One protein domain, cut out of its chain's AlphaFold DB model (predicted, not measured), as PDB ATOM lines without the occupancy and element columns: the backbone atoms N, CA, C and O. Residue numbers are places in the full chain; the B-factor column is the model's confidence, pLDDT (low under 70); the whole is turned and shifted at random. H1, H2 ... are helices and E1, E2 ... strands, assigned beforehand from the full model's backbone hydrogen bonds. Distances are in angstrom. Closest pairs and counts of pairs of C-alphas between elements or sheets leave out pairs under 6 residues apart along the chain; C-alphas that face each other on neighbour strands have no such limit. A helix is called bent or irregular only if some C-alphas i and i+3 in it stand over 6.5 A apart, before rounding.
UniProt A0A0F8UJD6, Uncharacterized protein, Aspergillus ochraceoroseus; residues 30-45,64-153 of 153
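Overview. This is residues 30 to 45 and 64 to 153 of the 153 residues of an uncharacterized protein of Aspergillus ochraceoroseus (UniProt A0A0F8UJD6). A long, twisted sheet of four strands has its helices gathered toward one end, H3 lying lengthwise over E2 and E3 and H2 beside E1, while the loop of the E1 and E2 hairpin reaches far out at the other end. A stretch with no named element, residues 30 to 45, lies at the helix end. The printed part has 106 residues, with three named helices and four named strands in the order E1 E2 H1 H2 H3 E3 E4. The sheet runs E1 E2 E3 E4, all antiparallel, and the class is mixed, helices and strands. The whole is loose, with a radius of gyration of the C-alphas of 16.8 A, and spans 56 by 28 by 27 A.

Arrangement. E1, residues 65 to 74, an edge strand, and E2, residues 85 to 95, an inner strand, form a hairpin, with N 68 and O 92 2.9 A apart, within hydrogen-bond range. E2 bends by 53 degrees at residue 88. E3, residues 138 to 145, is antiparallel to E2, with N 91 and O 142 at 2.9 A. E4, residues 150 to 152, the other edge strand, forms a hairpin with E3, with N 143 and O 151 at 3.1 A. H3, residues 119 to 133, is on the sheet at a height over the sheet of 9.6 A. It runs along the strands, at 8 degrees to E2 on the local plane, over E2 and, only just, over E3, on which 3 of its C-alphas fall. The closest C-alphas of H3 and E3, those of Thr 126 and Lys 138, are 6.8 A apart. H2, residues 104 to 114, is on the sheet too, its closest C-alphas to E1 being those of Pro 111 and Leu 66, 7.5 A apart. H2 and H3 on one face of the sheet make two layers, helices over a sheet, yet these two helices are only just apart, closest 8.3 A. H1, residues 97 to 102, only grazes the sheet, with its residues 97 to 100. H1 and H2 touch only at the corner, Ala 100 and Leu 107 having the closest C-alphas at 5.7 A, with a steep tilt of 59 degrees, opposite ways. In H1 and H3 every O i to N i+4 pair is within hydrogen-bond range; in H2, 5 of 7 are.

Along the chain. E1 measures 27.9 A from C-alpha 65 at (44.323, -45.186, -33.174) to C-alpha 74, E2 29.7 A, E3 21.6 A and H3 20.8 A. H2 is irregular, but only just: C-alphas 108 and 111 are 6.9 A apart. E4 ends at C-alpha 152, (53.150, -52.903, -37.852).

Size, cuts and confidence. The C-alphas farthest apart, those of Ser 30 and Ser 77, are 56.2 A apart. Residues 46 to 63 are not printed, and C-alphas 45 and 64 are 9.7 A apart across the cut. The link E1 to E2 is short, and no link is long. Residues 30 to 36 and 147 to 153 have pLDDT under 70.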
ATOM      1  N   SER A  30      47.633 -21.204 -27.045       54.59
ATOM      2  CA  SER A  30      47.123 -21.177 -25.667       54.59
ATOM      3  C   SER A  30      45.670 -21.663 -25.553       54.59
ATOM      4  O   SER A  30      45.319 -22.294 -24.563       54.59
ATOM      5  N   ILE A  31      44.832 -21.434 -26.565       54.56
ATOM      6  CA  ILE A  31      43.452 -21.937 -26.656       54.56
ATOM      7  C   ILE A  31      43.449 -23.410 -27.070       54.56
ATOM      8  O   ILE A  31      42.709 -24.195 -26.490       54.56
ATOM      9  N   LEU A  32      44.308 -23.822 -28.010       52.84
ATOM     10  CA  LEU A  32      44.448 -25.236 -28.376       52.84
ATOM     11  C   LEU A  32      45.034 -26.090 -27.249       52.84
ATOM     12  O   LEU A  32      44.687 -27.259 -27.174       52.84
ATOM     13  N   LYS A  33      45.831 -25.524 -26.332       51.78
ATOM     14  CA  LYS A  33      46.187 -26.193 -25.064       51.78
ATOM     15  C   LYS A  33      44.970 -26.528 -24.191       51.78
ATOM     16  O   LYS A  33      45.054 -27.443 -23.382       51.78
ATOM     17  N   HIS A  34      43.869 -25.783 -24.329       51.28
ATOM     18  CA  HIS A  34      42.612 -26.023 -23.612       51.28
ATOM     19  C   HIS A  34      41.611 -26.854 -24.419       51.28
ATOM     20  O   HIS A  34      40.633 -27.342 -23.857       51.28
ATOM     21  N   LEU A  35      41.839 -27.026 -25.724       57.62
ATOM     22  CA  LEU A  35      41.094 -27.990 -26.513       57.62
ATOM     23  C   LEU A  35      41.725 -29.366 -26.230       57.62
ATOM     24  O   LEU A  35      42.930 -29.520 -26.423       57.62
ATOM     25  N   PRO A  36      40.970 -30.361 -25.738       64.00
ATOM     26  CA  PRO A  36      41.511 -31.659 -25.338       64.00
ATOM     27  C   PRO A  36      41.823 -32.505 -26.580       64.00
ATOM     28  O   PRO A  36      41.168 -33.502 -26.854       64.00
ATOM     29  N   VAL A  37      42.786 -32.055 -27.383       70.31
ATOM     30  CA  VAL A  37      43.281 -32.732 -28.592       70.31
ATOM     31  C   VAL A  37      44.629 -33.404 -28.333       70.31
ATOM     32  O   VAL A  37      45.124 -34.117 -29.195       70.31
ATOM     33  N   ALA A  38      45.212 -33.180 -27.152       74.12
ATOM     34  CA  ALA A  38      46.508 -33.693 -26.738       74.12
ATOM     35  C   ALA A  38      46.518 -34.071 -25.244       74.12
ATOM     36  O   ALA A  38      45.786 -33.488 -24.446       74.12
ATOM     37  N   ASN A  39      47.388 -35.012 -24.862       77.31
ATOM     38  CA  ASN A  39      47.624 -35.474 -23.480       77.31
ATOM     39  C   ASN A  39      46.365 -35.953 -22.721       77.31
ATOM     40  O   ASN A  39      46.232 -35.726 -21.519       77.31
ATOM     41  N   CYS A  40      45.431 -36.617 -23.401       85.56
ATOM     42  CA  CYS A  40      44.203 -37.092 -22.763       85.56
ATOM     43  C   CYS A  40      44.425 -38.363 -21.936       85.56
ATOM     44  O   CYS A  40      45.184 -39.254 -22.322       85.56
ATOM     45  N   ASN A  41      43.731 -38.466 -20.802       86.00
ATOM     46  CA  ASN A  41      43.800 -39.644 -19.943       86.00
ATOM     47  C   ASN A  41      42.874 -40.749 -20.468       86.00
ATOM     48  O   ASN A  41      41.656 -40.648 -20.355       86.00
ATOM     49  N   ILE A  42      43.462 -41.824 -20.986       88.88
ATOM     50  CA  ILE A  42      42.732 -42.976 -21.532       88.88
ATOM     51  C   ILE A  42      42.688 -44.188 -20.597       88.88
ATOM     52  O   ILE A  42      42.128 -45.221 -20.959       88.88
ATOM     53  N   SER A  43      43.227 -44.078 -19.380       84.69
ATOM     54  CA  SER A  43      43.276 -45.191 -18.419       84.69
ATOM     55  C   SER A  43      41.889 -45.660 -17.968       84.69
ATOM     56  O   SER A  43      41.742 -46.789 -17.513       84.69
ATOM     57  N   ALA A  44      40.876 -44.796 -18.085       80.62
ATOM     58  CA  ALA A  44      39.494 -45.092 -17.719       80.62
ATOM     59  C   ALA A  44      38.655 -45.667 -18.876       80.62
ATOM     60  O   ALA A  44      37.485 -45.991 -18.665       80.62
ATOM     61  N   LEU A  45      39.204 -45.786 -20.095       84.25
ATOM     62  CA  LEU A  45      38.450 -46.357 -21.210       84.25
ATOM     63  C   LEU A  45      38.237 -47.859 -21.020       84.25
ATOM     64  O   LEU A  45      39.186 -48.628 -20.872       84.25
ATOM     65  N   VAL A  64      44.725 -45.101 -28.569       90.81
ATOM     66  CA  VAL A  64      43.599 -45.448 -29.439       90.81
ATOM     67  C   VAL A  64      43.883 -44.837 -30.796       90.81
ATOM     68  O   VAL A  64      44.134 -43.642 -30.882       90.81
ATOM     69  N   THR A  65      43.872 -45.642 -31.856       92.06
ATOM     70  CA  THR A  65      44.323 -45.186 -33.174       92.06
ATOM     71  C   THR A  65      43.219 -45.234 -34.215       92.06
ATOM     72  O   THR A  65      42.371 -46.129 -34.220       92.06
ATOM     73  N   LEU A  66      43.250 -44.271 -35.133       91.38
ATOM     74  CA  LEU A  66      42.448 -44.280 -36.347       91.38
ATOM     75  C   LEU A  66      43.353 -44.537 -37.543       91.38
ATOM     76  O   LEU A  66      44.239 -43.748 -37.866       91.38
ATOM     77  N   GLY A  67      43.111 -45.663 -38.208       91.06
ATOM     78  CA  GLY A  67      43.797 -46.017 -39.440       91.06
ATOM     79  C   GLY A  67      43.115 -45.395 -40.650       91.06
ATOM     80  O   GLY A  67      41.944 -45.671 -40.914       91.06
ATOM     81  N   ARG A  68      43.853 -44.613 -41.439       90.62
ATOM     82  CA  ARG A  68      43.398 -44.131 -42.748       90.62
ATOM     83  C   ARG A  68      44.372 -44.570 -43.828       90.62
ATOM     84  O   ARG A  68      45.568 -44.320 -43.743       90.62
ATOM     85  N   GLY A  69      43.845 -45.215 -44.861       89.69
ATOM     86  CA  GLY A  69      44.667 -45.851 -45.873       89.69
ATOM     87  C   GLY A  69      43.940 -46.166 -47.164       89.69
ATOM     88  O   GLY A  69      42.765 -45.826 -47.335       89.69
ATOM     89  N   THR A  70      44.663 -46.861 -48.033       89.50
ATOM     90  CA  THR A  70      44.169 -47.365 -49.311       89.50
ATOM     91  C   THR A  70      44.242 -48.881 -49.310       89.50
ATOM     92  O   THR A  70      45.252 -49.471 -48.920       89.50
ATOM     93  N   GLN A  71      43.163 -49.496 -49.776       90.44
ATOM     94  CA  GLN A  71      43.081 -50.926 -50.018       90.44
ATOM     95  C   GLN A  71      43.327 -51.186 -51.505       90.44
ATOM     96  O   GLN A  71      42.677 -50.577 -52.354       90.44
ATOM     97  N   ASN A  72      44.280 -52.064 -51.808       90.06
ATOM     98  CA  ASN A  72      44.615 -52.475 -53.164       90.06
ATOM     99  C   ASN A  72      43.912 -53.797 -53.503       90.06
ATOM    100  O   ASN A  72      43.941 -54.751 -52.712       90.06
ATOM    101  N   TYR A  73      43.297 -53.842 -54.682       88.31
ATOM    102  CA  TYR A  73      42.526 -54.974 -55.183       88.31
ATOM    103  C   TYR A  73      42.956 -55.327 -56.606       88.31
ATOM    104  O   TYR A  73      43.287 -54.443 -57.396       88.31
ATOM    105  N   THR A  74      42.888 -56.608 -56.950       89.38
ATOM    106  CA  THR A  74      43.020 -57.095 -58.326       89.38
ATOM    107  C   THR A  74      41.732 -57.776 -58.770       89.38
ATOM    108  O   THR A  74      40.997 -58.340 -57.961       89.38
ATOM    109  N   CYS A  75      41.449 -57.725 -60.069       90.69
ATOM    110  CA  CYS A  75      40.327 -58.435 -60.678       90.69
ATOM    111  C   CYS A  75      40.873 -59.478 -61.656       90.69
ATOM    112  O   CYS A  75      41.870 -59.232 -62.335       90.69
ATOM    113  N   SER A  76      40.209 -60.631 -61.760       87.75
ATOM    114  CA  SER A  76      40.569 -61.687 -62.719       87.75
ATOM    115  C   SER A  76      40.376 -61.269 -64.180       87.75
ATOM    116  O   SER A  76      40.969 -61.853 -65.082       87.75
ATOM    117  N   SER A  77      39.523 -60.274 -64.419       88.62
ATOM    118  CA  SER A  77      39.193 -59.726 -65.732       88.62
ATOM    119  C   SER A  77      38.731 -58.270 -65.600       88.62
ATOM    120  O   SER A  77      38.390 -57.809 -64.512       88.62
ATOM    121  N   SER A  78      38.690 -57.542 -66.719       86.06
ATOM    122  CA  SER A  78      38.184 -56.160 -66.808       86.06
ATOM    123  C   SER A  78      36.651 -56.060 -66.868       86.06
ATOM    124  O   SER A  78      36.104 -54.969 -67.018       86.06
ATOM    125  N   SER A  79      35.942 -57.187 -66.768       87.94
ATOM    126  CA  SER A  79      34.480 -57.222 -66.726       87.94
ATOM    127  C   SER A  79      33.958 -56.626 -65.419       87.94
ATOM    128  O   SER A  79      34.460 -56.958 -64.347       87.94
ATOM    129  N   SER A  80      32.887 -55.835 -65.485       83.19
ATOM    130  CA  SER A  80      32.231 -55.232 -64.310       83.19
ATOM    131  C   SER A  80      31.665 -56.247 -63.306       83.19
ATOM    132  O   SER A  80      31.366 -55.886 -62.174       83.19
ATOM    133  N   SER A  81      31.533 -57.513 -63.707       87.38
ATOM    134  CA  SER A  81      31.117 -58.643 -62.872       87.38
ATOM    135  C   SER A  81      32.275 -59.376 -62.179       87.38
ATOM    136  O   SER A  81      32.027 -60.288 -61.391       87.38
ATOM    137  N   ALA A  82      33.534 -59.018 -62.460       89.12
ATOM    138  CA  ALA A  82      34.681 -59.639 -61.806       89.12
ATOM    139  C   ALA A  82      34.714 -59.245 -60.324       89.12
ATOM    140  O   ALA A  82      34.699 -58.064 -59.987       89.12
ATOM    141  N   THR A  83      34.770 -60.238 -59.434       90.38
ATOM    142  CA  THR A  83      34.855 -59.988 -57.990       90.38
ATOM    143  C   THR A  83      36.277 -59.535 -57.634       90.38
ATOM    144  O   THR A  83      37.219 -60.276 -57.920       90.38
ATOM    145  N   PRO A  84      36.466 -58.347 -57.029       89.19
ATOM    146  CA  PRO A  84      37.788 -57.877 -56.635       89.19
ATOM    147  C   PRO A  84      38.367 -58.734 -55.507       89.19
ATOM    148  O   PRO A  84      37.685 -59.030 -54.526       89.19
ATOM    149  N   VAL A  85      39.646 -59.080 -55.615       89.50
ATOM    150  CA  VAL A  85      40.404 -59.810 -54.595       89.50
ATOM    151  C   VAL A  85      41.402 -58.858 -53.950       89.50
ATOM    152  O   VAL A  85      42.149 -58.164 -54.639       89.50
ATOM    153  N   ALA A  86      41.405 -58.789 -52.619       88.94
ATOM    154  CA  ALA A  86      42.341 -57.945 -51.886       88.94
ATOM    155  C   ALA A  86      43.764 -58.514 -51.993       88.94
ATOM    156  O   ALA A  86      44.000 -59.669 -51.649       88.94
ATOM    157  N   VAL A  87      44.715 -57.691 -52.435       90.81
ATOM    158  CA  VAL A  87      46.138 -58.076 -52.549       90.81
ATOM    159  C   VAL A  87      47.032 -57.367 -51.533       90.81
ATOM    160  O   VAL A  87      48.190 -57.732 -51.353       90.81
ATOM    161  N   GLY A  88      46.492 -56.365 -50.845       90.19
ATOM    162  CA  GLY A  88      47.144 -55.717 -49.718       90.19
ATOM    163  C   GLY A  88      46.582 -54.331 -49.437       90.19
ATOM    164  O   GLY A  88      45.793 -53.797 -50.216       90.19
ATOM    165  N   ALA A  89      46.979 -53.741 -48.317       90.88
ATOM    166  CA  ALA A  89      46.574 -52.394 -47.931       90.88
ATOM    167  C   ALA A  89      47.686 -51.688 -47.160       90.88
ATOM    168  O   ALA A  89      48.485 -52.328 -46.475       90.88
ATOM    169  N   THR A  90      47.667 -50.361 -47.211       91.38
ATOM    170  CA  THR A  90      48.537 -49.517 -46.389       91.38
ATOM    171  C   THR A  90      47.689 -48.457 -45.720       91.38
ATOM    172  O   THR A  90      46.953 -47.740 -46.399       91.38
ATOM    173  N   ALA A  91      47.822 -48.327 -44.404       91.50
ATOM    174  CA  ALA A  91      47.179 -47.285 -43.617       91.50
ATOM    175  C   ALA A  91      48.200 -46.512 -42.788       91.50
ATOM    176  O   ALA A  91      49.163 -47.080 -42.286       91.50
ATOM    177  N   ILE A  92      47.976 -45.215 -42.633       91.25
ATOM    178  CA  ILE A  92      48.633 -44.386 -41.629       91.25
ATOM    179  C   ILE A  92      47.778 -44.448 -40.368       91.25
ATOM    180  O   ILE A  92      46.551 -44.349 -40.451       91.25
ATOM    181  N   LEU A  93      48.422 -44.642 -39.224       92.44
ATOM    182  CA  LEU A  93      47.773 -44.649 -37.921       92.44
ATOM    183  C   LEU A  93      47.914 -43.269 -37.287       92.44
ATOM    184  O   LEU A  93      49.031 -42.788 -37.089       92.44
ATOM    185  N   PHE A  94      46.780 -42.659 -36.969       91.00
ATOM    186  CA  PHE A  94      46.715 -41.395 -36.253       91.00
ATOM    187  C   PHE A  94      46.261 -41.620 -34.813       91.00
ATOM    188  O   PHE A  94      45.391 -42.460 -34.574       91.00
ATOM    189  N   ASP A  95      46.842 -40.886 -33.869       91.38
ATOM    190  CA  ASP A  95      46.406 -40.886 -32.480       91.38
ATOM    191  C   ASP A  95      45.006 -40.270 -32.376       91.38
ATOM    192  O   ASP A  95      44.742 -39.154 -32.821       91.38
ATOM    193  N   ALA A  96      44.089 -41.040 -31.810       91.06
ATOM    194  CA  ALA A  96      42.708 -40.676 -31.553       91.06
ATOM    195  C   ALA A  96      42.347 -40.866 -30.072       91.06
ATOM    196  O   ALA A  96      41.167 -40.852 -29.723       91.06
ATOM    197  N   SER A  97      43.345 -41.015 -29.195       90.62
ATOM    198  CA  SER A  97      43.187 -41.213 -27.747       90.62
ATOM    199  C   SER A  97      42.326 -40.125 -27.114       90.62
ATOM    200  O   SER A  97      41.431 -40.410 -26.322       90.62
ATOM    201  N   CYS A  98      42.521 -38.879 -27.537       89.19
ATOM    202  CA  CYS A  98      41.714 -37.757 -27.078       89.19
ATOM    203  C   CYS A  98      40.258 -37.812 -27.536       89.19
ATOM    204  O   CYS A  98      39.355 -37.612 -26.729       89.19
ATOM    205  N   VAL A  99      40.009 -38.161 -28.801       88.25
ATOM    206  CA  VAL A  99      38.641 -38.344 -29.313       88.25
ATOM    207  C   VAL A  99      37.950 -39.489 -28.571       88.25
ATOM    208  O   VAL A  99      36.797 -39.358 -28.171       88.25
ATOM    209  N   ALA A 100      38.676 -40.579 -28.325       89.12
ATOM    210  CA  ALA A 100      38.188 -41.735 -27.589       89.12
ATOM    211  C   ALA A 100      37.850 -41.407 -26.123       89.12
ATOM    212  O   ALA A 100      36.852 -41.899 -25.604       89.12
ATOM    213  N   SER A 101      38.661 -40.566 -25.473       88.50
ATOM    214  CA  SER A 101      38.434 -40.083 -24.104       88.50
ATOM    215  C   SER A 101      37.273 -39.105 -23.985       88.50
ATOM    216  O   SER A 101      36.698 -39.001 -22.903       88.50
ATOM    217  N   LEU A 102      36.961 -38.370 -25.050       86.94
ATOM    218  CA  LEU A 102      35.847 -37.429 -25.076       86.94
ATOM    219  C   LEU A 102      34.522 -38.153 -25.285       86.94
ATOM    220  O   LEU A 102      33.607 -38.007 -24.481       86.94
ATOM    221  N   ASP A 103      34.422 -38.912 -26.377       85.50
ATOM    222  CA  ASP A 103      33.204 -39.628 -26.733       85.50
ATOM    223  C   ASP A 103      33.499 -40.768 -27.719       85.50
ATOM    224  O   ASP A 103      33.873 -40.572 -28.882       85.50
ATOM    225  N   THR A 104      33.252 -41.992 -27.262       86.44
ATOM    226  CA  THR A 104      33.392 -43.207 -28.076       86.44
ATOM    227  C   THR A 104      32.415 -43.261 -29.258       86.44
ATOM    228  O   THR A 104      32.724 -43.876 -30.280       86.44
ATOM    229  N   THR A 105      31.279 -42.566 -29.182       86.81
ATOM    230  CA  THR A 105      30.303 -42.426 -30.273       86.81
ATOM    231  C   THR A 105      30.881 -41.596 -31.412       86.81
ATOM    232  O   THR A 105      30.750 -41.958 -32.583       86.81
ATOM    233  N   ILE A 106      31.574 -40.499 -31.087       86.19
ATOM    234  CA  ILE A 106      32.277 -39.685 -32.085       86.19
ATOM    235  C   ILE A 106      33.372 -40.524 -32.733       86.19
ATOM    236  O   ILE A 106      33.452 -40.571 -33.961       86.19
ATOM    237  N   LEU A 107      34.164 -41.240 -31.926       88.12
ATOM    238  CA  LEU A 107      35.203 -42.137 -32.429       88.12
ATOM    239  C   LEU A 107      34.636 -43.176 -33.412       88.12
ATOM    240  O   LEU A 107      35.254 -43.431 -34.443       88.12
ATOM    241  N   HIS A 108      33.459 -43.741 -33.131       88.81
ATOM    242  CA  HIS A 108      32.819 -44.744 -33.985       88.81
ATOM    243  C   HIS A 108      32.364 -44.185 -35.341       88.81
ATOM    244  O   HIS A 108      32.491 -44.855 -36.364       88.81
ATOM    245  N   ASN A 109      31.885 -42.941 -35.366       88.94
ATOM    246  CA  ASN A 109      31.398 -42.288 -36.587       88.94
ATOM    247  C   ASN A 109      32.523 -41.649 -37.418       88.94
ATOM    248  O   ASN A 109      32.367 -41.387 -38.614       88.94
ATOM    249  N   LEU A 110      33.672 -41.384 -36.795       87.50
ATOM    250  CA  LEU A 110      34.776 -40.659 -37.410       87.50
ATOM    251  C   LEU A 110      35.359 -41.343 -38.663       87.50
ATOM    252  O   LEU A 110      35.611 -40.631 -39.639       87.50
ATOM    253  N   PRO A 111      35.513 -42.683 -38.737       89.62
ATOM    254  CA  PRO A 111      35.933 -43.359 -39.964       89.62
ATOM    255  C   PRO A 111      35.084 -43.007 -41.192       89.62
ATOM    256  O   PRO A 111      35.638 -42.791 -42.271       89.62
ATOM    257  N   ASP A 112      33.762 -42.901 -41.053       88.25
ATOM    258  CA  ASP A 112      32.875 -42.588 -42.181       88.25
ATOM    259  C   ASP A 112      33.004 -41.140 -42.652       88.25
ATOM    260  O   ASP A 112      32.898 -40.859 -43.851       88.25
ATOM    261  N   LEU A 113      33.301 -40.220 -41.736       84.56
ATOM    262  CA  LEU A 113      33.628 -38.838 -42.077       84.56
ATOM    263  C   LEU A 113      34.993 -38.756 -42.774       84.56
ATOM    264  O   LEU A 113      35.114 -38.151 -43.842       84.56
ATOM    265  N   LEU A 114      36.007 -39.422 -42.218       84.12
ATOM    266  CA  LEU A 114      37.385 -39.387 -42.715       84.12
ATOM    267  C   LEU A 114      37.548 -40.025 -44.097       84.12
ATOM    268  O   LEU A 114      38.444 -39.635 -44.847       84.12
ATOM    269  N   LYS A 115      36.672 -40.957 -44.486       86.62
ATOM    270  CA  LYS A 115      36.661 -41.519 -45.848       86.62
ATOM    271  C   LYS A 115      36.505 -40.451 -46.934       86.62
ATOM    272  O   LYS A 115      37.024 -40.653 -48.032       86.62
ATOM    273  N   ARG A 116      35.842 -39.327 -46.632       85.44
ATOM    274  CA  ARG A 116      35.623 -38.205 -47.564       85.44
ATOM    275  C   ARG A 116      36.758 -37.182 -47.570       85.44
ATOM    276  O   ARG A 116      36.809 -36.342 -48.461       85.44
ATOM    277  N   VAL A 117      37.665 -37.255 -46.600       82.81
ATOM    278  CA  VAL A 117      38.814 -36.355 -46.502       82.81
ATOM    279  C   VAL A 117      39.990 -36.964 -47.280       82.81
ATOM    280  O   VAL A 117      40.292 -38.158 -47.106       82.81
ATOM    281  N   PRO A 118      40.658 -36.189 -48.158       85.62
ATOM    282  CA  PRO A 118      41.865 -36.651 -48.835       85.62
ATOM    283  C   PRO A 118      42.978 -36.922 -47.816       85.62
ATOM    284  O   PRO A 118      43.126 -36.190 -46.838       85.62
ATOM    285  N   LEU A 119      43.782 -37.964 -48.060       82.44
ATOM    286  CA  LEU A 119      44.853 -38.382 -47.143       82.44
ATOM    287  C   LEU A 119      45.835 -37.240 -46.841       82.44
ATOM    288  O   LEU A 119      46.201 -37.032 -45.690       82.44
ATOM    289  N   SER A 120      46.185 -36.464 -47.868       82.94
ATOM    290  CA  SER A 120      47.055 -35.291 -47.747       82.94
ATOM    291  C   SER A 120      46.474 -34.224 -46.821       82.94
ATOM    292  O   SER A 120      47.214 -33.606 -46.066       82.94
ATOM    293  N   GLY A 121      45.150 -34.036 -46.832       80.62
ATOM    294  CA  GLY A 121      44.469 -33.129 -45.911       80.62
ATOM    295  C   GLY A 121      44.647 -33.573 -44.461       80.62
ATOM    296  O   GLY A 121      45.043 -32.767 -43.626       80.62
ATOM    297  N   ALA A 122      44.447 -34.865 -44.184       78.94
ATOM    298  CA  ALA A 122      44.662 -35.422 -42.850       78.94
ATOM    299  C   ALA A 122      46.121 -35.263 -42.385       78.94
ATOM    300  O   ALA A 122      46.350 -34.824 -41.263       78.94
ATOM    301  N   GLU A 123      47.100 -35.539 -43.251       83.12
ATOM    302  CA  GLU A 123      48.526 -35.391 -42.921       83.12
ATOM    303  C   GLU A 123      48.951 -33.933 -42.681       83.12
ATOM    304  O   GLU A 123      49.808 -33.664 -41.836       83.12
ATOM    305  N   ILE A 124      48.374 -32.972 -43.405       78.25
ATOM    306  CA  ILE A 124      48.615 -31.541 -43.163       78.25
ATOM    307  C   ILE A 124      48.026 -31.137 -41.809       78.25
ATOM    308  O   ILE A 124      48.696 -30.475 -41.015       78.25
ATOM    309  N   THR A 125      46.793 -31.556 -41.518       79.25
ATOM    310  CA  THR A 125      46.144 -31.263 -40.234       79.25
ATOM    311  C   THR A 125      46.912 -31.870 -39.066       79.25
ATOM    312  O   THR A 125      47.094 -31.193 -38.056       79.25
ATOM    313  N   THR A 126      47.419 -33.098 -39.195       82.12
ATOM    314  CA  THR A 126      48.214 -33.720 -38.130       82.12
ATOM    315  C   THR A 126      49.536 -33.002 -37.925       82.12
ATOM    316  O   THR A 126      49.880 -32.723 -36.792       82.12
ATOM    317  N   GLN A 127      50.236 -32.596 -38.988       81.19
ATOM    318  CA  GLN A 127      51.473 -31.815 -38.840       81.19
ATOM    319  C   GLN A 127      51.242 -30.475 -38.130       81.19
ATOM    320  O   GLN A 127      52.053 -30.059 -37.304       81.19
ATOM    321  N   LEU A 128      50.126 -29.804 -38.429       79.06
ATOM    322  CA  LEU A 128      49.750 -28.580 -37.730       79.06
ATOM    323  C   LEU A 128      49.464 -28.851 -36.246       79.06
ATOM    324  O   LEU A 128      49.927 -28.100 -35.390       79.06
ATOM    325  N   LEU A 129      48.723 -29.915 -35.935       81.69
ATOM    326  CA  LEU A 129      48.443 -30.312 -34.556       81.69
ATOM    327  C   LEU A 129      49.718 -30.701 -33.808       81.69
ATOM    328  O   LEU A 129      49.869 -30.299 -32.658       81.69
ATOM    329  N   ASP A 130      50.649 -31.392 -34.457       85.56
ATOM    330  CA  ASP A 130      51.935 -31.758 -33.866       85.56
ATOM    331  C   ASP A 130      52.717 -30.509 -33.459       85.56
ATOM    332  O   ASP A 130      53.199 -30.404 -32.331       85.56
ATOM    333  N   TRP A 131      52.775 -29.517 -34.349       76.38
ATOM    334  CA  TRP A 131      53.423 -28.239 -34.068       76.38
ATOM    335  C   TRP A 131      52.738 -27.470 -32.929       76.38
ATOM    336  O   TRP A 131      53.411 -26.911 -32.065       76.38
ATOM    337  N   LEU A 132      51.402 -27.453 -32.905       77.31
ATOM    338  CA  LEU A 132      50.625 -26.714 -31.902       77.31
ATOM    339  C   LEU A 132      50.657 -27.364 -30.516       77.31
ATOM    340  O   LEU A 132      50.645 -26.659 -29.506       77.31
ATOM    341  N   THR A 133      50.649 -28.693 -30.461       78.81
ATOM    342  CA  THR A 133      50.495 -29.460 -29.217       78.81
ATOM    343  C   THR A 133      51.818 -29.994 -28.674       78.81
ATOM    344  O   THR A 133      51.896 -30.329 -27.493       78.81
ATOM    345  N   GLY A 134      52.857 -30.072 -29.512       81.19
ATOM    346  CA  GLY A 134      54.123 -30.722 -29.179       81.19
ATOM    347  C   GLY A 134      54.024 -32.247 -29.065       81.19
ATOM    348  O   GLY A 134      54.958 -32.871 -28.565       81.19
ATOM    349  N   GLN A 135      52.912 -32.854 -29.491       82.75
ATOM    350  CA  GLN A 135      52.698 -34.302 -29.492       82.75
ATOM    351  C   GLN A 135      52.668 -34.855 -30.913       82.75
ATOM    352  O   GLN A 135      52.195 -34.192 -31.821       82.75
ATOM    353  N   THR A 136      53.122 -36.090 -31.112       87.44
ATOM    354  CA  THR A 136      53.062 -36.741 -32.425       87.44
ATOM    355  C   THR A 136      51.705 -37.408 -32.643       87.44
ATOM    356  O   THR A 136      51.429 -38.459 -32.069       87.44
ATOM    357  N   MET A 137      50.883 -36.842 -33.526       87.75
ATOM    358  CA  MET A 137      49.583 -37.395 -33.913       87.75
ATOM    359  C   MET A 137      49.719 -38.516 -34.942       87.75
ATOM    360  O   MET A 137      48.834 -39.357 -35.047       87.75
ATOM    361  N   LYS A 138      50.801 -38.567 -35.726       91.06
ATOM    362  CA  LYS A 138      51.070 -39.664 -36.671       91.06
ATOM    363  C   LYS A 138      51.925 -40.742 -36.008       91.06
ATOM    364  O   LYS A 138      53.142 -40.618 -35.939       91.06
ATOM    365  N   LEU A 139      51.292 -41.828 -35.582       90.94
ATOM    366  CA  LEU A 139      51.945 -42.883 -34.803       90.94
ATOM    367  C   LEU A 139      52.736 -43.877 -35.659       90.94
ATOM    368  O   LEU A 139      53.704 -44.456 -35.181       90.94
ATOM    369  N   GLY A 140      52.340 -44.095 -36.916       91.31
ATOM    370  CA  GLY A 140      53.053 -45.033 -37.785       91.31
ATOM    371  C   GLY A 140      52.281 -45.447 -39.027       91.31
ATOM    372  O   GLY A 140      51.302 -44.798 -39.421       91.31
ATOM    373  N   LYS A 141      52.729 -46.535 -39.659       91.25
ATOM    374  CA  LYS A 141      52.042 -47.161 -40.792       91.25
ATOM    375  C   LYS A 141      51.713 -48.614 -40.474       91.25
ATOM    376  O   LYS A 141      52.434 -49.311 -39.774       91.25
ATOM    377  N   HIS A 142      50.603 -49.083 -41.019       89.19
ATOM    378  CA  HIS A 142      50.178 -50.464 -40.906       89.19
ATOM    379  C   HIS A 142      49.983 -51.051 -42.296       89.19
ATOM    380  O   HIS A 142      49.287 -50.466 -43.134       89.19
ATOM    381  N   PHE A 143      50.605 -52.204 -42.525       89.38
ATOM    382  CA  PHE A 143      50.527 -52.934 -43.779       89.38
ATOM    383  C   PHE A 143      49.689 -54.194 -43.599       89.38
ATOM    384  O   PHE A 143      49.842 -54.940 -42.628       89.38
ATOM    385  N   PHE A 144      48.820 -54.432 -44.571       84.00
ATOM    386  CA  PHE A 144      47.987 -55.619 -44.662       84.00
ATOM    387  C   PHE A 144      48.434 -56.412 -45.889       84.00
ATOM    388  O   PHE A 144      48.454 -55.858 -46.989       84.00
ATOM    389  N   THR A 145      48.803 -57.681 -45.711       83.94
ATOM    390  CA  THR A 145      49.135 -58.581 -46.830       83.94
ATOM    391  C   THR A 145      47.899 -59.320 -47.338       83.94
ATOM    392  O   THR A 145      46.853 -59.328 -46.682       83.94
ATOM    393  N   ALA A 146      48.019 -59.956 -48.505       74.69
ATOM    394  CA  ALA A 146      46.961 -60.771 -49.104       74.69
ATOM    395  C   ALA A 146      46.497 -61.925 -48.189       74.69
ATOM    396  O   ALA A 146      45.323 -62.284 -48.211       74.69
ATOM    397  N   GLU A 147      47.368 -62.465 -47.326       67.00
ATOM    398  CA  GLU A 147      47.017 -63.514 -46.353       67.00
ATOM    399  C   GLU A 147      46.476 -62.973 -45.015       67.00
ATOM    400  O   GLU A 147      46.431 -63.699 -44.023       67.00
ATOM    401  N   ALA A 148      46.107 -61.689 -44.947       55.06
ATOM    402  CA  ALA A 148      45.649 -61.013 -43.729       55.06
ATOM    403  C   ALA A 148      46.645 -61.056 -42.544       55.06
ATOM    404  O   ALA A 148      46.255 -60.825 -41.394       55.06
ATOM    405  N   ARG A 149      47.946 -61.289 -42.789       53.69
ATOM    406  CA  ARG A 149      48.984 -61.094 -41.765       53.69
ATOM    407  C   ARG A 149      49.247 -59.597 -41.589       53.69
ATOM    408  O   ARG A 149      49.561 -58.888 -42.542       53.69
ATOM    409  N   ARG A 150      49.102 -59.122 -40.350       53.59
ATOM    410  CA  ARG A 150      49.407 -57.742 -39.942       53.59
ATOM    411  C   ARG A 150      50.908 -57.575 -39.747       53.59
ATOM    412  O   ARG A 150      51.505 -58.363 -39.019       53.59
ATOM    413  N   SER A 151      51.486 -56.531 -40.334       48.81
ATOM    414  CA  SER A 151      52.828 -56.057 -39.989       48.81
ATOM    415  C   SER A 151      52.747 -54.575 -39.628       48.81
ATOM    416  O   SER A 151      52.412 -53.740 -40.473       48.81
ATOM    417  N   LEU A 152      52.979 -54.267 -38.350       51.25
ATOM    418  CA  LEU A 152      53.150 -52.903 -37.852       51.25
ATOM    419  C   LEU A 152      54.637 -52.552 -37.985       51.25
ATOM    420  O   LEU A 152      55.471 -53.295 -37.467       51.25
ATOM    421  N   ILE A 153      54.950 -51.464 -38.696       49.75
ATOM    422  CA  ILE A 153      56.298 -50.877 -38.769       49.75
ATOM    423  C   ILE A 153      56.200 -49.407 -38.372       49.75
ATOM    424  O   ILE A 153      55.378 -48.682 -38.990       49.75
TER     425      ILE A 153